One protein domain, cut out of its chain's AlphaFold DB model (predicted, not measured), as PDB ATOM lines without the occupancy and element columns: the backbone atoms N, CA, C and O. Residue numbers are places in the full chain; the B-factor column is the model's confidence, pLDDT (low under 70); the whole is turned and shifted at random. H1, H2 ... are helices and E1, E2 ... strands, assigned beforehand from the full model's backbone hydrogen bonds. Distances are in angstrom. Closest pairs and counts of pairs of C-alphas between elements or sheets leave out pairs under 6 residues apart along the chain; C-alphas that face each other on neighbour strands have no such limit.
ATOM      1  N   ARG A 381      20.989 -19.868 -41.828       91.25
ATOM      2  CA  ARG A 381      21.525 -18.621 -41.272       91.25
ATOM      3  C   ARG A 381      21.228 -18.555 -39.781       91.25
ATOM      4  O   ARG A 381      20.200 -19.052 -39.337       91.25
ATOM      5  N   ILE A 382      22.129 -17.943 -39.020       91.56
ATOM      6  CA  ILE A 382      21.918 -17.662 -37.600       91.56
ATOM      7  C   ILE A 382      21.474 -16.204 -37.485       91.56
ATOM      8  O   ILE A 382      22.185 -15.303 -37.925       91.56
ATOM      9  N   GLU A 383      20.292 -15.978 -36.920       88.69
ATOM     10  CA  GLU A 383      19.699 -14.653 -36.735       88.69
ATOM     11  C   GLU A 383      19.474 -14.387 -35.239       88.69
ATOM     12  O   GLU A 383      18.892 -15.214 -34.531       88.69
ATOM     13  N   VAL A 384      19.930 -13.232 -34.740       86.25
ATOM     14  CA  VAL A 384      19.664 -12.795 -33.358       86.25
ATOM     15  C   VAL A 384      18.179 -12.460 -33.222       86.25
ATOM     16  O   VAL A 384      17.634 -11.672 -33.996       86.25
ATOM     17  N   GLN A 385      17.511 -13.061 -32.241       82.81
ATOM     18  CA  GLN A 385      16.110 -12.792 -31.949       82.81
ATOM     19  C   GLN A 385      15.940 -11.438 -31.242       82.81
ATOM     20  O   GLN A 385      16.711 -11.114 -30.332       82.81
ATOM     21  N   PRO A 386      14.899 -10.655 -31.586       74.19
ATOM     22  CA  PRO A 386      14.548  -9.457 -30.834       74.19
ATOM     23  C   PRO A 386      14.249  -9.796 -29.368       74.19
ATOM     24  O   PRO A 386      13.398 -10.635 -29.081       74.19
ATOM     25  N   HIS A 387      14.902  -9.104 -28.433       67.38
ATOM     26  CA  HIS A 387      14.665  -9.254 -26.996       67.38
ATOM     27  C   HIS A 387      14.052  -7.980 -26.396       67.38
ATOM     28  O   HIS A 387      14.318  -6.866 -26.853       67.38
ATOM     29  N   ALA A 388      13.249  -8.111 -25.336       65.25
ATOM     30  CA  ALA A 388      12.747  -6.942 -24.618       65.25
ATOM     31  C   ALA A 388      13.840  -6.343 -23.719       65.25
ATOM     32  O   ALA A 388      14.444  -7.042 -22.903       65.25
ATOM     33  N   HIS A 389      14.062  -5.029 -23.808       66.25
ATOM     34  CA  HIS A 389      14.994  -4.337 -22.917       66.25
ATOM     35  C   HIS A 389      14.470  -4.340 -21.469       66.25
ATOM     36  O   HIS A 389      13.597  -3.550 -21.101       66.25
ATOM     37  N   THR A 390      15.024  -5.219 -20.636       62.09
ATOM     38  CA  THR A 390      14.803  -5.226 -19.182       62.09
ATOM     39  C   THR A 390      15.723  -4.224 -18.476       62.09
ATOM     40  O   THR A 390      16.609  -3.645 -19.100       62.09
ATOM     41  N   LYS A 391      15.599  -4.067 -17.149       58.69
ATOM     42  CA  LYS A 391      16.596  -3.328 -16.344       58.69
ATOM     43  C   LYS A 391      18.034  -3.886 -16.461       58.69
ATOM     44  O   LYS A 391      18.978  -3.166 -16.160       58.69
ATOM     45  N   PHE A 392      18.203  -5.137 -16.893       58.47
ATOM     46  CA  PHE A 392      19.512  -5.752 -17.137       58.47
ATOM     47  C   PHE A 392      20.061  -5.505 -18.547       58.47
ATOM     48  O   PHE A 392      21.254  -5.675 -18.773       58.47
ATOM     49  N   CYS A 393      19.210  -5.096 -19.489       60.56
ATOM     50  CA  CYS A 393      19.645  -4.612 -20.791       60.56
ATOM     51  C   CYS A 393      20.049  -3.143 -20.630       60.56
ATOM     52  O   CYS A 393      19.221  -2.239 -20.784       60.56
ATOM     53  N   ASP A 394      21.304  -2.906 -20.247       52.94
ATOM     54  CA  ASP A 394      21.776  -1.552 -19.979       52.94
ATOM     55  C   ASP A 394      21.723  -0.699 -21.259       52.94
ATOM     56  O   ASP A 394      22.250  -1.053 -22.312       52.94
ATOM     57  N   ARG A 395      21.041   0.447 -21.179       45.75
ATOM     58  CA  ARG A 395      20.929   1.397 -22.295       45.75
ATOM     59  C   ARG A 395      22.179   2.271 -22.437       45.75
ATOM     60  O   ARG A 395      22.336   2.924 -23.466       45.75
ATOM     61  N   SER A 396      23.043   2.297 -21.419       45.03
ATOM     62  CA  SER A 396      24.339   2.977 -21.454       45.03
ATOM     63  C   SER A 396      25.435   2.085 -22.053       45.03
ATOM     64  O   SER A 396      26.179   2.546 -22.916       45.03
ATOM     65  N   PHE A 397      25.446   0.791 -21.717       49.56
ATOM     66  CA  PHE A 397      26.303  -0.232 -22.328       49.56
ATOM     67  C   PHE A 397      25.477  -1.098 -23.281       49.56
ATOM     68  O   PHE A 397      24.937  -2.129 -22.896       49.56
ATOM     69  N   ARG A 398      25.346  -0.623 -24.526       48.94
ATOM     70  CA  ARG A 398      24.408  -1.105 -25.557       48.94
ATOM     71  C   ARG A 398      24.619  -2.577 -25.964       48.94
ATOM     72  O   ARG A 398      25.134  -2.849 -27.045       48.94
ATOM     73  N   VAL A 399      24.122  -3.512 -25.152       50.19
ATOM     74  CA  VAL A 399      24.018  -4.952 -25.481       50.19
ATOM     75  C   VAL A 399      23.286  -5.164 -26.813       50.19
ATOM     76  O   VAL A 399      23.645  -6.024 -27.598       50.19
ATOM     77  N   CYS A 400      22.279  -4.332 -27.090       54.84
ATOM     78  CA  CYS A 400      21.283  -4.530 -28.140       54.84
ATOM     79  C   CYS A 400      21.502  -3.757 -29.456       54.84
ATOM     80  O   CYS A 400      20.610  -3.761 -30.301       54.84
ATOM     81  N   THR A 401      22.620  -3.038 -29.630       48.78
ATOM     82  CA  THR A 401      22.897  -2.284 -30.880       48.78
ATOM     83  C   THR A 401      24.313  -2.506 -31.416       48.78
ATOM     84  O   THR A 401      24.863  -1.642 -32.105       48.78
ATOM     85  N   ALA A 402      24.952  -3.615 -31.050       51.25
ATOM     86  CA  ALA A 402      26.217  -4.019 -31.644       51.25
ATOM     87  C   ALA A 402      25.922  -4.745 -32.967       51.25
ATOM     88  O   ALA A 402      25.882  -5.971 -33.005       51.25
ATOM     89  N   ASP A 403      25.666  -3.981 -34.035       51.84
ATOM     90  CA  ASP A 403      25.298  -4.531 -35.347       51.84
ATOM     91  C   ASP A 403      26.266  -5.651 -35.774       51.84
ATOM     92  O   ASP A 403      27.470  -5.437 -35.936       51.84
ATOM     93  N   GLY A 404      25.730  -6.866 -35.933       57.88
ATOM     94  CA  GLY A 404      26.476  -8.047 -36.379       57.88
ATOM     95  C   GLY A 404      27.348  -8.753 -35.330       57.88
ATOM     96  O   GLY A 404      28.068  -9.677 -35.701       57.88
ATOM     97  N   LYS A 405      27.303  -8.372 -34.045       76.19
ATOM     98  CA  LYS A 405      28.063  -9.042 -32.974       76.19
ATOM     99  C   LYS A 405      27.148  -9.814 -32.033       76.19
ATOM    100  O   LYS A 405      26.244  -9.230 -31.456       76.19
ATOM    101  N   LEU A 406      27.446 -11.097 -31.836       86.38
ATOM    102  CA  LEU A 406      26.766 -11.930 -30.843       86.38
ATOM    103  C   LEU A 406      27.260 -11.606 -29.431       86.38
ATOM    104  O   LEU A 406      28.467 -11.455 -29.223       86.38
ATOM    105  N   MET A 407      26.350 -11.571 -28.461       84.44
ATOM    106  CA  MET A 407      26.666 -11.349 -27.050       84.44
ATOM    107  C   MET A 407      25.983 -12.371 -26.128       84.44
ATOM    108  O   MET A 407      24.880 -12.849 -26.382       84.44
ATOM    109  N   GLU A 408      26.638 -12.696 -25.016       84.19
ATOM    110  CA  GLU A 408      26.030 -13.441 -23.913       84.19
ATOM    111  C   GLU A 408      24.698 -12.807 -23.476       84.19
ATOM    112  O   GLU A 408      24.589 -11.600 -23.253       84.19
ATOM    113  N   GLY A 409      23.681 -13.643 -23.292       77.38
ATOM    114  CA  GLY A 409      22.335 -13.234 -22.913       77.38
ATOM    115  C   GLY A 409      21.407 -12.893 -24.073       77.38
ATOM    116  O   GLY A 409      20.229 -12.633 -23.822       77.38
ATOM    117  N   GLU A 410      21.898 -12.913 -25.311       81.56
ATOM    118  CA  GLU A 410      21.053 -12.903 -26.500       81.56
ATOM    119  C   GLU A 410      20.483 -14.296 -26.795       81.56
ATOM    120  O   GLU A 410      21.064 -15.323 -26.440       81.56
ATOM    121  N   THR A 411      19.348 -14.326 -27.492       85.38
ATOM    122  CA  THR A 411      18.825 -15.545 -28.113       85.38
ATOM    123  C   THR A 411      19.149 -15.509 -29.599       85.38
ATOM    124  O   THR A 411      18.835 -14.532 -30.275       85.38
ATOM    125  N   VAL A 412      19.735 -16.578 -30.125       87.75
ATOM    126  CA  VAL A 412      19.947 -16.792 -31.561       87.75
ATOM    127  C   VAL A 412      18.995 -17.861 -32.086       87.75
ATOM    128  O   VAL A 412      18.559 -18.733 -31.335       87.75
ATOM    129  N   LYS A 413      18.667 -17.800 -33.376       91.31
ATOM    130  CA  LYS A 413      17.782 -18.749 -34.055       91.31
ATOM    131  C   LYS A 413      18.380 -19.203 -35.381       91.31
ATOM    132  O   LYS A 413      18.889 -18.381 -36.142       91.31
ATOM    133  N   ALA A 414      18.297 -20.498 -35.663       92.00
ATOM    134  CA  ALA A 414      18.623 -21.076 -36.956       92.00
ATOM    135  C   ALA A 414      17.438 -20.894 -37.920       92.00
ATOM    136  O   ALA A 414      16.313 -21.309 -37.643       92.00
ATOM    137  N   VAL A 415      17.694 -20.261 -39.063       90.81
ATOM    138  CA  VAL A 415      16.696 -19.930 -40.085       90.81
ATOM    139  C   VAL A 415      17.139 -20.515 -41.422       90.81
ATOM    140  O   VAL A 415      18.140 -20.086 -41.997       90.81
ATOM    141  N   VAL A 416      16.378 -21.483 -41.931       89.31
ATOM    142  CA  VAL A 416      16.543 -22.053 -43.280       89.31
ATOM    143  C   VAL A 416      15.753 -21.200 -44.277       89.31
ATOM    144  O   VAL A 416      14.657 -20.737 -43.956       89.31
ATOM    145  N   GLY A 417      16.285 -20.956 -45.480       82.25
ATOM    146  CA  GLY A 417      15.704 -20.000 -46.438       82.25
ATOM    147  C   GLY A 417      14.251 -20.282 -46.858       82.25
ATOM    148  O   GLY A 417      13.468 -19.337 -46.962       82.25
ATOM    149  N   ARG A 418      13.860 -21.555 -47.017       78.75
ATOM    150  CA  ARG A 418      12.471 -21.994 -47.293       78.75
ATOM    151  C   ARG A 418      11.603 -22.196 -46.040       78.75
ATOM    152  O   ARG A 418      10.465 -22.644 -46.156       78.75
ATOM    153  N   GLY A 419      12.112 -21.847 -44.859       82.88
ATOM    154  CA  GLY A 419      11.550 -22.245 -43.568       82.88
ATOM    155  C   GLY A 419      12.113 -23.587 -43.089       82.88
ATOM    156  O   GLY A 419      12.675 -24.354 -43.868       82.88
ATOM    157  N   MET A 420      11.998 -23.854 -41.786       85.06
ATOM    158  CA  MET A 420      12.528 -25.078 -41.176       85.06
ATOM    159  C   MET A 420      11.753 -26.314 -41.678       85.06
ATOM    160  O   MET A 420      10.523 -26.321 -41.559       85.06
ATOM    161  N   PRO A 421      12.415 -27.356 -42.220       84.50
ATOM    162  CA  PRO A 421      11.729 -28.568 -42.662       84.50
ATOM    163  C   PRO A 421      11.019 -29.291 -41.509       84.50
ATOM    164  O   PRO A 421      11.500 -29.320 -40.374       84.50
ATOM    165  N   ALA A 422       9.871 -29.908 -41.798       82.69
ATOM    166  CA  ALA A 422       9.111 -30.649 -40.796       82.69
ATOM    167  C   ALA A 422       9.926 -31.838 -40.258       82.69
ATOM    168  O   ALA A 422      10.383 -32.683 -41.025       82.69
ATOM    169  N   GLY A 423      10.099 -31.907 -38.935       82.12
ATOM    170  CA  GLY A 423      10.892 -32.953 -38.282       82.12
ATOM    171  C   GLY A 423      12.412 -32.756 -38.340       82.12
ATOM    172  O   GLY A 423      13.131 -33.639 -37.880       82.12
ATOM    173  N   ALA A 424      12.909 -31.628 -38.863       85.62
ATOM    174  CA  ALA A 424      14.328 -31.297 -38.776       85.62
ATOM    175  C   ALA A 424      14.764 -31.079 -37.316       85.62
ATOM    176  O   ALA A 424      14.025 -30.495 -36.518       85.62
ATOM    177  N   LYS A 425      15.978 -31.522 -36.977       88.44
ATOM    178  CA  LYS A 425      16.623 -31.257 -35.681       88.44
ATOM    179  C   LYS A 425      17.741 -30.238 -35.880       88.44
ATOM    180  O   LYS A 425      18.510 -30.373 -36.826       88.44
ATOM    181  N   VAL A 426      17.860 -29.245 -34.998       90.25
ATOM    182  CA  VAL A 426      19.012 -28.327 -35.004       90.25
ATOM    183  C   VAL A 426      19.957 -28.695 -33.870       90.25
ATOM    184  O   VAL A 426      19.567 -28.711 -32.705       90.25
ATOM    185  N   ARG A 427      21.217 -28.948 -34.216       91.06
ATOM    186  CA  ARG A 427      22.329 -29.068 -33.276       91.06
ATOM    187  C   ARG A 427      23.147 -27.789 -33.317       91.06
ATOM    188  O   ARG A 427      23.621 -27.356 -34.369       91.06
ATOM    189  N   TRP A 428      23.297 -27.165 -32.157       91.69
ATOM    190  CA  TRP A 428      24.161 -26.005 -31.993       91.69
ATOM    191  C   TRP A 428      25.576 -26.481 -31.706       91.69
ATOM    192  O   TRP A 428      25.788 -27.280 -30.801       91.69
ATOM    193  N   MET A 429      26.539 -25.976 -32.465       92.88
ATOM    194  CA  MET A 429      27.951 -26.316 -32.347       92.88
ATOM    195  C   MET A 429      28.742 -25.070 -31.957       92.88
ATOM    196  O   MET A 429      28.444 -23.972 -32.433       92.88
ATOM    197  N   ARG A 430      29.790 -25.238 -31.148       93.75
ATOM    198  CA  ARG A 430      30.725 -24.165 -30.796       93.75
ATOM    199  C   ARG A 430      32.176 -24.621 -30.789       93.75
ATOM    200  O   ARG A 430      32.461 -25.781 -30.486       93.75
ATOM    201  N   THR A 431      33.083 -23.691 -31.062       95.12
ATOM    202  CA  THR A 431      34.518 -23.910 -30.859       95.12
ATOM    203  C   THR A 431      34.894 -23.883 -29.377       95.12
ATOM    204  O   THR A 431      34.095 -23.505 -28.516       95.12
ATOM    205  N   ALA A 432      36.122 -24.296 -29.052       89.94
ATOM    206  CA  ALA A 432      36.723 -23.950 -27.767       89.94
ATOM    207  C   ALA A 432      36.887 -22.420 -27.640       89.94
ATOM    208  O   ALA A 432      37.064 -21.727 -28.647       89.94
ATOM    209  N   LYS A 433      36.857 -21.897 -26.404       87.94
ATOM    210  CA  LYS A 433      37.050 -20.460 -26.140       87.94
ATOM    211  C   LYS A 433      38.342 -19.965 -26.799       87.94
ATOM    212  O   LYS A 433      39.381 -20.613 -26.689       87.94
ATOM    213  N   ASP A 434      38.233 -18.842 -27.501       86.25
ATOM    214  CA  ASP A 434      39.314 -18.122 -28.179       86.25
ATOM    215  C   ASP A 434      40.006 -18.886 -29.332       86.25
ATOM    216  O   ASP A 434      40.984 -18.400 -29.898       86.25
ATOM    217  N   ALA A 435      39.475 -20.041 -29.761       88.31
ATOM    218  CA  ALA A 435      40.045 -20.849 -30.850       88.31
ATOM    219  C   ALA A 435      39.801 -20.291 -32.271       88.31
ATOM    220  O   ALA A 435      40.288 -20.859 -33.248       88.31
ATOM    221  N   GLY A 436      39.043 -19.197 -32.404       89.25
ATOM    222  CA  GLY A 436      38.686 -18.605 -33.697       89.25
ATOM    223  C   GLY A 436      37.656 -19.423 -34.499       89.25
ATOM    224  O   GLY A 436      37.070 -20.372 -33.971       89.25
ATOM    225  N   PRO A 437      37.379 -19.036 -35.760       91.00
ATOM    226  CA  PRO A 437      36.373 -19.688 -36.604       91.00
ATOM    227  C   PRO A 437      36.812 -21.060 -37.137       91.00
ATOM    228  O   PRO A 437      35.952 -21.906 -37.371       91.00
ATOM    229  N   ASP A 438      38.120 -21.293 -37.276       91.94
ATOM    230  CA  ASP A 438      38.710 -22.539 -37.795       91.94
ATOM    231  C   ASP A 438      38.983 -23.589 -36.695       91.94
ATOM    232  O   ASP A 438      39.581 -24.635 -36.953       91.94
ATOM    233  N   GLY A 439      38.581 -23.306 -35.450       89.75
ATOM    234  CA  GLY A 439      38.744 -24.215 -34.315       89.75
ATOM    235  C   GLY A 439      37.877 -25.477 -34.414       89.75
ATOM    236  O   GLY A 439      36.884 -25.523 -35.137       89.75
ATOM    237  N   GLU A 440      38.224 -26.510 -33.643       92.06
ATOM    238  CA  GLU A 440      37.416 -27.734 -33.557       92.06
ATOM    239  C   GLU A 440      36.041 -27.440 -32.935       92.06
ATOM    240  O   GLU A 440      35.947 -26.820 -31.871       92.06
ATOM    241  N   TYR A 441      34.972 -27.894 -33.599       92.44
ATOM    242  CA  TYR A 441      33.591 -27.692 -33.165       92.44
ATOM    243  C   TYR A 441      33.087 -28.867 -32.331       92.44
ATOM    244  O   TYR A 441      33.144 -30.022 -32.746       92.44
ATOM    245  N   SER A 442      32.499 -28.545 -31.184       91.31
ATOM    246  CA  SER A 442      31.822 -29.480 -30.286       91.31
ATOM    247  C   SER A 442      30.355 -29.094 -30.127       91.31
ATOM    248  O   SER A 442      30.002 -27.921 -30.250       91.31
ATOM    249  N   GLU A 443      29.491 -30.074 -29.876       89.69
ATOM    250  CA  GLU A 443      28.068 -29.817 -29.660       89.69
ATOM    251  C   GLU A 443      27.848 -29.054 -28.347       89.69
ATOM    252  O   GLU A 443      28.431 -29.362 -27.302       89.69
ATOM    253  N   CYS A 444      27.028 -28.010 -28.410       82.50
ATOM    254  CA  CYS A 444      26.712 -27.180 -27.267       82.50
ATOM    255  C   CYS A 444      25.796 -27.943 -26.298       82.50
ATOM    256  O   CYS A 444      24.761 -28.456 -26.724       82.50
ATOM    257  N   PRO A 445      26.080 -27.950 -24.983       73.50
ATOM    258  CA  PRO A 445      25.144 -28.485 -24.005       73.50
ATOM    259  C   PRO A 445      23.840 -27.655 -23.971       73.50
ATOM    260  O   PRO A 445      23.860 -26.465 -24.339       73.50
ATOM    261  N   PRO A 446      22.730 -28.244 -23.475       66.62
ATOM    262  CA  PRO A 446      21.495 -27.518 -23.167       66.62
ATOM    263  C   PRO A 446      21.772 -26.309 -22.271       66.62
ATOM    264  O   PRO A 446      22.668 -26.368 -21.419       66.62
ATOM    265  N   SER A 447      21.027 -25.211 -22.434       58.31
ATOM    266  CA  SER A 447      21.308 -24.006 -21.644       58.31
ATOM    267  C   SER A 447      20.876 -24.173 -20.177       58.31
ATOM    268  O   SER A 447      21.555 -23.669 -19.277       58.31
ATOM    269  N   GLU A 448      19.850 -24.996 -19.918       47.78
ATOM    270  CA  GLU A 448      19.260 -25.286 -18.599       47.78
ATOM    271  C   GLU A 448      20.264 -25.526 -17.453       47.78
ATOM    272  O   GLU A 448      20.032 -25.083 -16.324       47.78
ATOM    273  N   GLY A 449      21.392 -26.196 -17.724       44.38
ATOM    274  CA  GLY A 449      22.412 -26.519 -16.718       44.38
ATOM    275  C   GLY A 449      23.243 -25.325 -16.229       44.38
ATOM    276  O   GLY A 449      23.826 -25.392 -15.149       44.38
ATOM    277  N   GLU A 450      23.296 -24.223 -16.984       48.03
ATOM    278  CA  GLU A 450      23.998 -22.988 -16.587       48.03
ATOM    279  C   GLU A 450      23.034 -21.841 -16.228       48.03
ATOM    280  O   GLU A 450      23.438 -20.782 -15.747       48.03
ATOM    281  N   VAL A 451      21.729 -22.057 -16.392       45.78
ATOM    282  CA  VAL A 451      20.669 -21.064 -16.144       45.78
ATOM    283  C   VAL A 451      20.273 -20.996 -14.657       45.78
ATOM    284  O   VAL A 451      19.488 -20.143 -14.235       45.78
ATOM    285  N   ASP A 452      20.920 -21.807 -13.815       41.00
ATOM    286  CA  ASP A 452      20.756 -21.850 -12.355       41.00
ATOM    287  C   ASP A 452      20.984 -20.504 -11.636       41.00
ATOM    288  O   ASP A 452      20.509 -20.294 -10.518       41.00
ATOM    289  N   TYR A 453      21.629 -19.546 -12.306       42.47
ATOM    290  CA  TYR A 453      21.754 -18.154 -11.869       42.47
ATOM    291  C   TYR A 453      20.419 -17.394 -11.752       42.47
ATOM    292  O   TYR A 453      20.350 -16.368 -11.078       42.47
ATOM    293  N   LEU A 454      19.335 -17.853 -12.377       41.94
ATOM    294  CA  LEU A 454      18.059 -17.129 -12.335       41.94
ATOM    295  C   LEU A 454      17.222 -17.425 -11.085       41.94
ATOM    296  O   LEU A 454      16.559 -16.527 -10.559       41.94
ATOM    297  N   GLY A 455      17.310 -18.656 -10.571       35.25
ATOM    298  CA  GLY A 455      16.530 -19.137  -9.435       35.25
ATOM    299  C   GLY A 455      15.027 -19.255  -9.724       35.25
ATOM    300  O   GLY A 455      14.414 -18.413 -10.371       35.25
ATOM    301  N   ALA A 456      14.388 -20.292  -9.182       32.03
ATOM    302  CA  ALA A 456      12.939 -20.454  -9.291       32.03
ATOM    303  C   ALA A 456      12.187 -19.349  -8.515       32.03
ATOM    304  O   ALA A 456      11.873 -19.502  -7.328       32.03
ATOM    305  N   THR A 457      11.880 -18.232  -9.182       34.00
ATOM    306  CA  THR A 457      10.851 -17.283  -8.747       34.00
ATOM    307  C   THR A 457       9.498 -17.970  -8.904       34.00
ATOM    308  O   THR A 457       9.007 -18.141 -10.018       34.00
ATOM    309  N   ALA A 465       6.478  -5.237 -13.427       52.84
ATOM    310  CA  ALA A 465       7.130  -4.451 -14.474       52.84
ATOM    311  C   ALA A 465       8.559  -4.943 -14.789       52.84
ATOM    312  O   ALA A 465       9.344  -5.216 -13.876       52.84
ATOM    313  N   LEU A 466       8.938  -4.935 -16.075       57.22
ATOM    314  CA  LEU A 466      10.286  -5.281 -16.580       57.22
ATOM    315  C   LEU A 466      11.409  -4.342 -16.083       57.22
ATOM    316  O   LEU A 466      12.594  -4.652 -16.212       57.22
ATOM    317  N   SER A 467      11.043  -3.192 -15.511       55.84
ATOM    318  CA  SER A 467      11.946  -2.261 -14.822       55.84
ATOM    319  C   SER A 467      12.312  -2.709 -13.398       55.84
ATOM    320  O   SER A 467      13.275  -2.205 -12.817       55.84
ATOM    321  N   SER A 468      11.567  -3.656 -12.821       60.09
ATOM    322  CA  SER A 468      11.877  -4.258 -11.524       60.09
ATOM    323  C   SER A 468      12.876  -5.409 -11.678       60.09
ATOM    324  O   SER A 468      12.856  -6.132 -12.670       60.09
ATOM    325  N   VAL A 469      13.734  -5.616 -10.673       61.56
ATOM    326  CA  VAL A 469      14.708  -6.729 -10.662       61.56
ATOM    327  C   VAL A 469      13.993  -8.085 -10.742       61.56
ATOM    328  O   VAL A 469      14.422  -8.959 -11.484       61.56
ATOM    329  N   ALA A 470      12.870  -8.246 -10.033       58.84
ATOM    330  CA  ALA A 470      12.094  -9.486 -10.033       58.84
ATOM    331  C   ALA A 470      11.425  -9.762 -11.394       58.84
ATOM    332  O   ALA A 470      11.607 -10.845 -11.944       58.84
ATOM    333  N   GLY A 471      10.742  -8.768 -11.978       59.97
ATOM    334  CA  GLY A 471      10.127  -8.896 -13.303       59.97
ATOM    335  C   GLY A 471      11.152  -9.119 -14.419       59.97
ATOM    336  O   GLY A 471      10.917  -9.923 -15.316       59.97
ATOM    337  N   ALA A 472      12.323  -8.478 -14.334       59.78
ATOM    338  CA  ALA A 472      13.425  -8.703 -15.264       59.78
ATOM    339  C   ALA A 472      14.003 -10.129 -15.161       59.78
ATOM    340  O   ALA A 472      14.223 -10.763 -16.191       59.78
ATOM    341  N   LEU A 473      14.206 -10.663 -13.946       62.56
ATOM    342  CA  LEU A 473      14.668 -12.046 -13.754       62.56
ATOM    343  C   LEU A 473      13.630 -13.057 -14.249       62.56
ATOM    344  O   LEU A 473      13.993 -13.995 -14.955       62.56
ATOM    345  N   ALA A 474      12.349 -12.849 -13.934       61.91
ATOM    346  CA  ALA A 474      11.263 -13.711 -14.394       61.91
ATOM    347  C   ALA A 474      11.159 -13.722 -15.930       61.91
ATOM    348  O   ALA A 474      11.044 -14.795 -16.517       61.91
ATOM    349  N   TYR A 475      11.276 -12.555 -16.581       63.00
ATOM    350  CA  TYR A 475      11.282 -12.449 -18.043       63.00
ATOM    351  C   TYR A 475      12.443 -13.221 -18.674       63.00
ATOM    352  O   TYR A 475      12.204 -14.054 -19.540       63.00
ATOM    353  N   VAL A 476      13.682 -13.008 -18.208       64.75
ATOM    354  CA  VAL A 476      14.846 -13.759 -18.716       64.75
ATOM    355  C   VAL A 476      14.668 -15.260 -18.461       64.75
ATOM    356  O   VAL A 476      14.954 -16.062 -19.338       64.75
ATOM    357  N   SER A 477      14.122 -15.655 -17.305       65.06
ATOM    358  CA  SER A 477      13.869 -17.072 -16.987       65.06
ATOM    359  C   SER A 477      12.867 -17.723 -17.927       65.06
ATOM    360  O   SER A 477      13.021 -18.896 -18.251       65.06
ATOM    361  N   GLN A 478      11.830 -16.989 -18.330       65.19
ATOM    362  CA  GLN A 478      10.849 -17.503 -19.274       65.19
ATOM    363  C   GLN A 478      11.417 -17.522 -20.693       65.19
ATOM    364  O   GLN A 478      11.346 -18.559 -21.332       65.19
ATOM    365  N   ALA A 479      12.080 -16.447 -21.128       62.81
ATOM    366  CA  ALA A 479      12.702 -16.368 -22.449       62.81
ATOM    367  C   ALA A 479      13.748 -17.470 -22.686       62.81
ATOM    368  O   ALA A 479      13.876 -17.953 -23.804       62.81
ATOM    369  N   VAL A 480      14.468 -17.895 -21.641       66.56
ATOM    370  CA  VAL A 480      15.368 -19.054 -21.715       66.56
ATOM    371  C   VAL A 480      14.594 -20.367 -21.844       66.56
ATOM    372  O   VAL A 480      14.895 -21.135 -22.746       66.56
ATOM    373  N   ARG A 481      13.563 -20.606 -21.020       67.00
ATOM    374  CA  ARG A 481      12.719 -21.814 -21.136       67.00
ATOM    375  C   ARG A 481      12.037 -21.927 -22.499       67.00
ATOM    376  O   ARG A 481      12.023 -23.002 -23.083       67.00
ATOM    377  N   ASP A 482      11.503 -20.820 -23.010       67.44
ATOM    378  CA  ASP A 482      10.888 -20.744 -24.339       67.44
ATOM    379  C   ASP A 482      11.918 -21.036 -25.446       67.44
ATOM    380  O   ASP A 482      11.567 -21.545 -26.509       67.44
ATOM    381  N   CYS A 483      13.193 -20.727 -25.190       69.19
ATOM    382  CA  CYS A 483      14.305 -20.975 -26.095       69.19
ATOM    383  C   CYS A 483      14.778 -22.436 -26.062       69.19
ATOM    384  O   CYS A 483      14.862 -23.046 -27.121       69.19
ATOM    385  N   ASP A 484      15.009 -23.017 -24.877       66.12
ATOM    386  CA  ASP A 484      15.353 -24.442 -24.717       66.12
ATOM    387  C   ASP A 484      14.214 -25.362 -25.217       66.12
ATOM    388  O   ASP A 484      14.470 -26.450 -25.728       66.12
ATOM    389  N   ALA A 485      12.954 -24.911 -25.143       67.50
ATOM    390  CA  ALA A 485      11.804 -25.600 -25.732       67.50
ATOM    391  C   ALA A 485      11.694 -25.447 -27.266       67.50
ATOM    392  O   ALA A 485      10.914 -26.168 -27.895       67.50
ATOM    393  N   SER A 486      12.436 -24.522 -27.887       75.12
ATOM    394  CA  SER A 486      12.416 -24.314 -29.337       75.12
ATOM    395  C   SER A 486      13.556 -25.073 -30.006       75.12
ATOM    396  O   SER A 486      14.723 -24.724 -29.861       75.12
ATOM    397  N   VAL A 487      13.203 -26.055 -30.841       73.69
ATOM    398  CA  VAL A 487      14.153 -26.910 -31.588       73.69
ATOM    399  C   VAL A 487      15.164 -26.104 -32.417       73.69
ATOM    400  O   VAL A 487      16.227 -26.613 -32.742       73.69
ATOM    401  N   ASP A 488      14.844 -24.858 -32.770       85.75
ATOM    402  CA  ASP A 488      15.621 -24.011 -33.676       85.75
ATOM    403  C   ASP A 488      16.334 -22.818 -33.018       85.75
ATOM    404  O   ASP A 488      16.927 -22.010 -33.732       85.75
ATOM    405  N   SER A 489      16.269 -22.664 -31.693       88.06
ATOM    406  CA  SER A 489      16.797 -21.483 -30.994       88.06
ATOM    407  C   SER A 489      17.823 -21.859 -29.920       88.06
ATOM    408  O   SER A 489      17.903 -23.007 -29.494       88.06
ATOM    409  N   ARG A 490      18.664 -20.901 -29.514       86.62
ATOM    410  CA  ARG A 490      19.623 -21.050 -28.409       86.62
ATOM    411  C   ARG A 490      19.802 -19.742 -27.647       86.62
ATOM    412  O   ARG A 490      20.016 -18.696 -28.250       86.62
ATOM    413  N   TYR A 491      19.779 -19.812 -26.317       84.19
ATOM    414  CA  TYR A 491      20.199 -18.716 -25.446       84.19
ATOM    415  C   TYR A 491      21.715 -18.775 -25.234       84.19
ATOM    416  O   TYR A 491      22.244 -19.823 -24.860       84.19
ATOM    417  N   LEU A 492      22.415 -17.669 -25.483       85.06
ATOM    418  CA  LEU A 492      23.871 -17.606 -25.379       85.06
ATOM    419  C   LEU A 492      24.300 -17.451 -23.919       85.06
ATOM    420  O   LEU A 492      23.985 -16.449 -23.273       85.06
ATOM    421  N   THR A 493      25.030 -18.434 -23.389       82.00
ATOM    422  CA  THR A 493      25.488 -18.430 -21.990       82.00
ATOM    423  C   THR A 493      26.955 -18.009 -21.857       82.00
ATOM    424  O   THR A 493      27.677 -17.834 -22.840       82.00
ATOM    425  N   ARG A 494      27.443 -17.886 -20.618       82.56
ATOM    426  CA  ARG A 494      28.864 -17.655 -20.310       82.56
ATOM    427  C   ARG A 494      29.794 -18.719 -20.910       82.56
ATOM    428  O   ARG A 494      30.943 -18.407 -21.230       82.56
ATOM    429  N   LEU A 495      29.341 -19.967 -21.062       84.88
ATOM    430  CA  LEU A 495      30.114 -21.005 -21.754       84.88
ATOM    431  C   LEU A 495      30.278 -20.732 -23.255       84.88
ATOM    432  O   LEU A 495      31.251 -21.208 -23.835       84.88
ATOM    433  N   ASP A 496      29.364 -19.980 -23.871       88.44
ATOM    434  CA  ASP A 496      29.451 -19.593 -25.281       88.44
ATOM    435  C   ASP A 496      30.340 -18.352 -25.481       88.44
ATOM    436  O   ASP A 496      30.926 -18.195 -26.547       88.44
ATOM    437  N   ALA A 497      30.504 -17.500 -24.460       88.06
ATOM    438  CA  ALA A 497      31.392 -16.337 -24.517       88.06
ATOM    439  C   ALA A 497      32.857 -16.739 -24.798       88.06
ATOM    440  O   ALA A 497      33.445 -17.541 -24.065       88.06
ATOM    441  N   GLY A 498      33.438 -16.147 -25.846       89.94
ATOM    442  CA  GLY A 498      34.749 -16.487 -26.415       89.94
ATOM    443  C   GLY A 498      34.701 -17.526 -27.547       89.94
ATOM    444  O   GLY A 498      35.703 -17.718 -28.230       89.94
ATOM    445  N   CYS A 499      33.568 -18.189 -27.781       91.81
ATOM    446  CA  CYS A 499      33.432 -19.245 -28.790       91.81
ATOM    447  C   CYS A 499      32.835 -18.704 -30.100       91.81
ATOM    448  O   CYS A 499      31.986 -17.809 -30.085       91.81
ATOM    449  N   CYS A 500      33.214 -19.291 -31.235       94.25
ATOM    450  CA  CYS A 500      32.474 -19.162 -32.494       94.25
ATOM    451  C   CYS A 500      31.364 -20.221 -32.545       94.25
ATOM    452  O   CYS A 500      31.534 -21.309 -31.996       94.25
ATOM    453  N   LEU A 501      30.237 -19.917 -33.196       93.62
ATOM    454  CA  LEU A 501      29.065 -20.795 -33.281       93.62
ATOM    455  C   LEU A 501      28.761 -21.216 -34.721       93.62
ATOM    456  O   LEU A 501      28.983 -20.458 -35.666       93.62
ATOM    457  N   LYS A 502      28.166 -22.402 -34.859       94.06
ATOM    458  CA  LYS A 502      27.578 -22.926 -36.096       94.06
ATOM    459  C   LYS A 502      26.279 -23.669 -35.769       94.06
ATOM    460  O   LYS A 502      26.204 -24.349 -34.747       94.06
ATOM    461  N   ALA A 503      25.266 -23.554 -36.619       93.94
ATOM    462  CA  ALA A 503      24.042 -24.344 -36.534       93.94
ATOM    463  C   ALA A 503      24.094 -25.451 -37.590       93.94
ATOM    464  O   ALA A 503      24.381 -25.179 -38.756       93.94
ATOM    465  N   VAL A 504      23.830 -26.686 -37.176       93.12
ATOM    466  CA  VAL A 504      23.756 -27.866 -38.043       93.12
ATOM    467  C   VAL A 504      22.319 -28.365 -38.005       93.12
ATOM    468  O   VAL A 504      21.784 -28.609 -36.928       93.12
ATOM    469  N   VAL A 505      21.670 -28.461 -39.162       91.94
ATOM    470  CA  VAL A 505      20.264 -28.849 -39.296       91.94
ATOM    471  C   VAL A 505      20.202 -30.222 -39.956       91.94
ATOM    472  O   VAL A 505      20.433 -30.360 -41.157       91.94
ATOM    473  N   ASP A 506      19.880 -31.238 -39.161       90.44
ATOM    474  CA  ASP A 506      19.677 -32.603 -39.634       90.44
ATOM    475  C   ASP A 506      18.253 -32.725 -40.201       90.44
ATOM    476  O   ASP A 506      17.267 -32.553 -39.474       90.44
ATOM    477  N   VAL A 507      18.132 -33.014 -41.499       87.00
ATOM    478  CA  VAL A 507      16.847 -33.127 -42.207       87.00
ATOM    479  C   VAL A 507      16.565 -34.591 -42.534       87.00
ATOM    480  O   VAL A 507      17.383 -35.278 -43.142       87.00
ATOM    481  N   ALA A 508      15.383 -35.083 -42.156       82.62
ATOM    482  CA  ALA A 508      14.999 -36.470 -42.399       82.62
ATOM    483  C   ALA A 508      14.999 -36.803 -43.906       82.62
ATOM    484  O   ALA A 508      14.249 -36.212 -44.681       82.62
ATOM    485  N   GLY A 509      15.824 -37.776 -44.306       80.69
ATOM    486  CA  GLY A 509      15.957 -38.216 -45.701       80.69
ATOM    487  C   GLY A 509      17.035 -37.496 -46.521       80.69
ATOM    488  O   GLY A 509      17.165 -37.798 -47.704       80.69
ATOM    489  N   GLN A 510      17.817 -36.589 -45.924       81.38
ATOM    490  CA  GLN A 510      19.073 -36.092 -46.503       81.38
ATOM    491  C   GLN A 510      20.264 -36.790 -45.827       81.38
ATOM    492  O   GLN A 510      20.239 -37.014 -44.619       81.38
ATOM    493  N   GLU A 511      21.284 -37.171 -46.604       77.25
ATOM    494  CA  GLU A 511      22.497 -37.825 -46.073       77.25
ATOM    495  C   GLU A 511      23.457 -36.820 -45.422       77.25
ATOM    496  O   GLU A 511      24.045 -37.114 -44.385       77.25
ATOM    497  N   GLU A 512      23.574 -35.625 -46.005       85.06
ATOM    498  CA  GLU A 512      24.398 -34.525 -45.497       85.06
ATOM    499  C   GLU A 512      23.514 -33.476 -44.795       85.06
ATOM    500  O   GLU A 512      22.497 -33.062 -45.369       85.06
ATOM    501  N   PRO A 513      23.865 -33.023 -43.577       90.00
ATOM    502  CA  PRO A 513      23.105 -32.003 -42.865       90.00
ATOM    503  C   PRO A 513      23.342 -30.607 -43.455       90.00
ATOM    504  O   PRO A 513      24.406 -30.300 -43.995       90.00
ATOM    505  N   LEU A 514      22.362 -29.715 -43.301       90.50
ATOM    506  CA  LEU A 514      22.507 -28.324 -43.724       90.50
ATOM    507  C   LEU A 514      23.263 -27.541 -42.644       90.50
ATOM    508  O   LEU A 514      22.817 -27.463 -41.501       90.50
ATOM    509  N   GLU A 515      24.390 -26.925 -42.992       92.25
ATOM    510  CA  GLU A 515      25.189 -26.137 -42.050       92.25
ATOM    511  C   GLU A 515      25.044 -24.628 -42.278       92.25
ATOM    512  O   GLU A 515      24.905 -24.151 -43.408       92.25
ATOM    513  N   SER A 516      25.106 -23.850 -41.195       93.12
ATOM    514  CA  SER A 516      25.221 -22.396 -41.281       93.12
ATOM    515  C   SER A 516      26.654 -21.960 -41.571       93.12
ATOM    516  O   SER A 516      27.620 -22.654 -41.250       93.12
TER     517      SER A 516
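What this domain is: This is residues 381 to 457 and 465 to 516 of the 644 residues of the protein "Hypothetical protein" of Bicosoecida sp. CB-2014 (UniProt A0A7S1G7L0). Little is regular here: two antiparallel sheets, E4-E3-E6 and E1-E2-E5, make a sandwich with crossed strands, and H1 packs on one face of the second. Of 129 printed residues, 45 are in one named helix and six named strands, ordered E1 E2 E3 E4 H1 E5 E6, class mixed. The whole is compact, radius of gyration of the C-alphas 15.5 A, spans 49 by 32 by 27 A.

Where its parts are: E3 is residues 425 to 431, E4 441 to 443, E6 501 to 506, its last C-alpha at (19.677, -32.603, -39.634). E1 is 381 to 384, its first C-alpha at (21.525, -18.621, -41.272), E2 411 to 416, E5 489 to 491, H1 469 to 484, 22.6 A long.

How they stand to each other: N 427 and O 504 of E3 and E6 are within hydrogen-bond range, 2.8 A, as is every O i to N i+4 pair of H1. The closest C-alphas of H1 and E5, Cys 483 and Ser 489, are 5.5 A apart.

The domain as a whole: Residues 458 to 464 are cut out, gap 14.5 A; link E1 to E2 is long; 51 residues have pLDDT under 70.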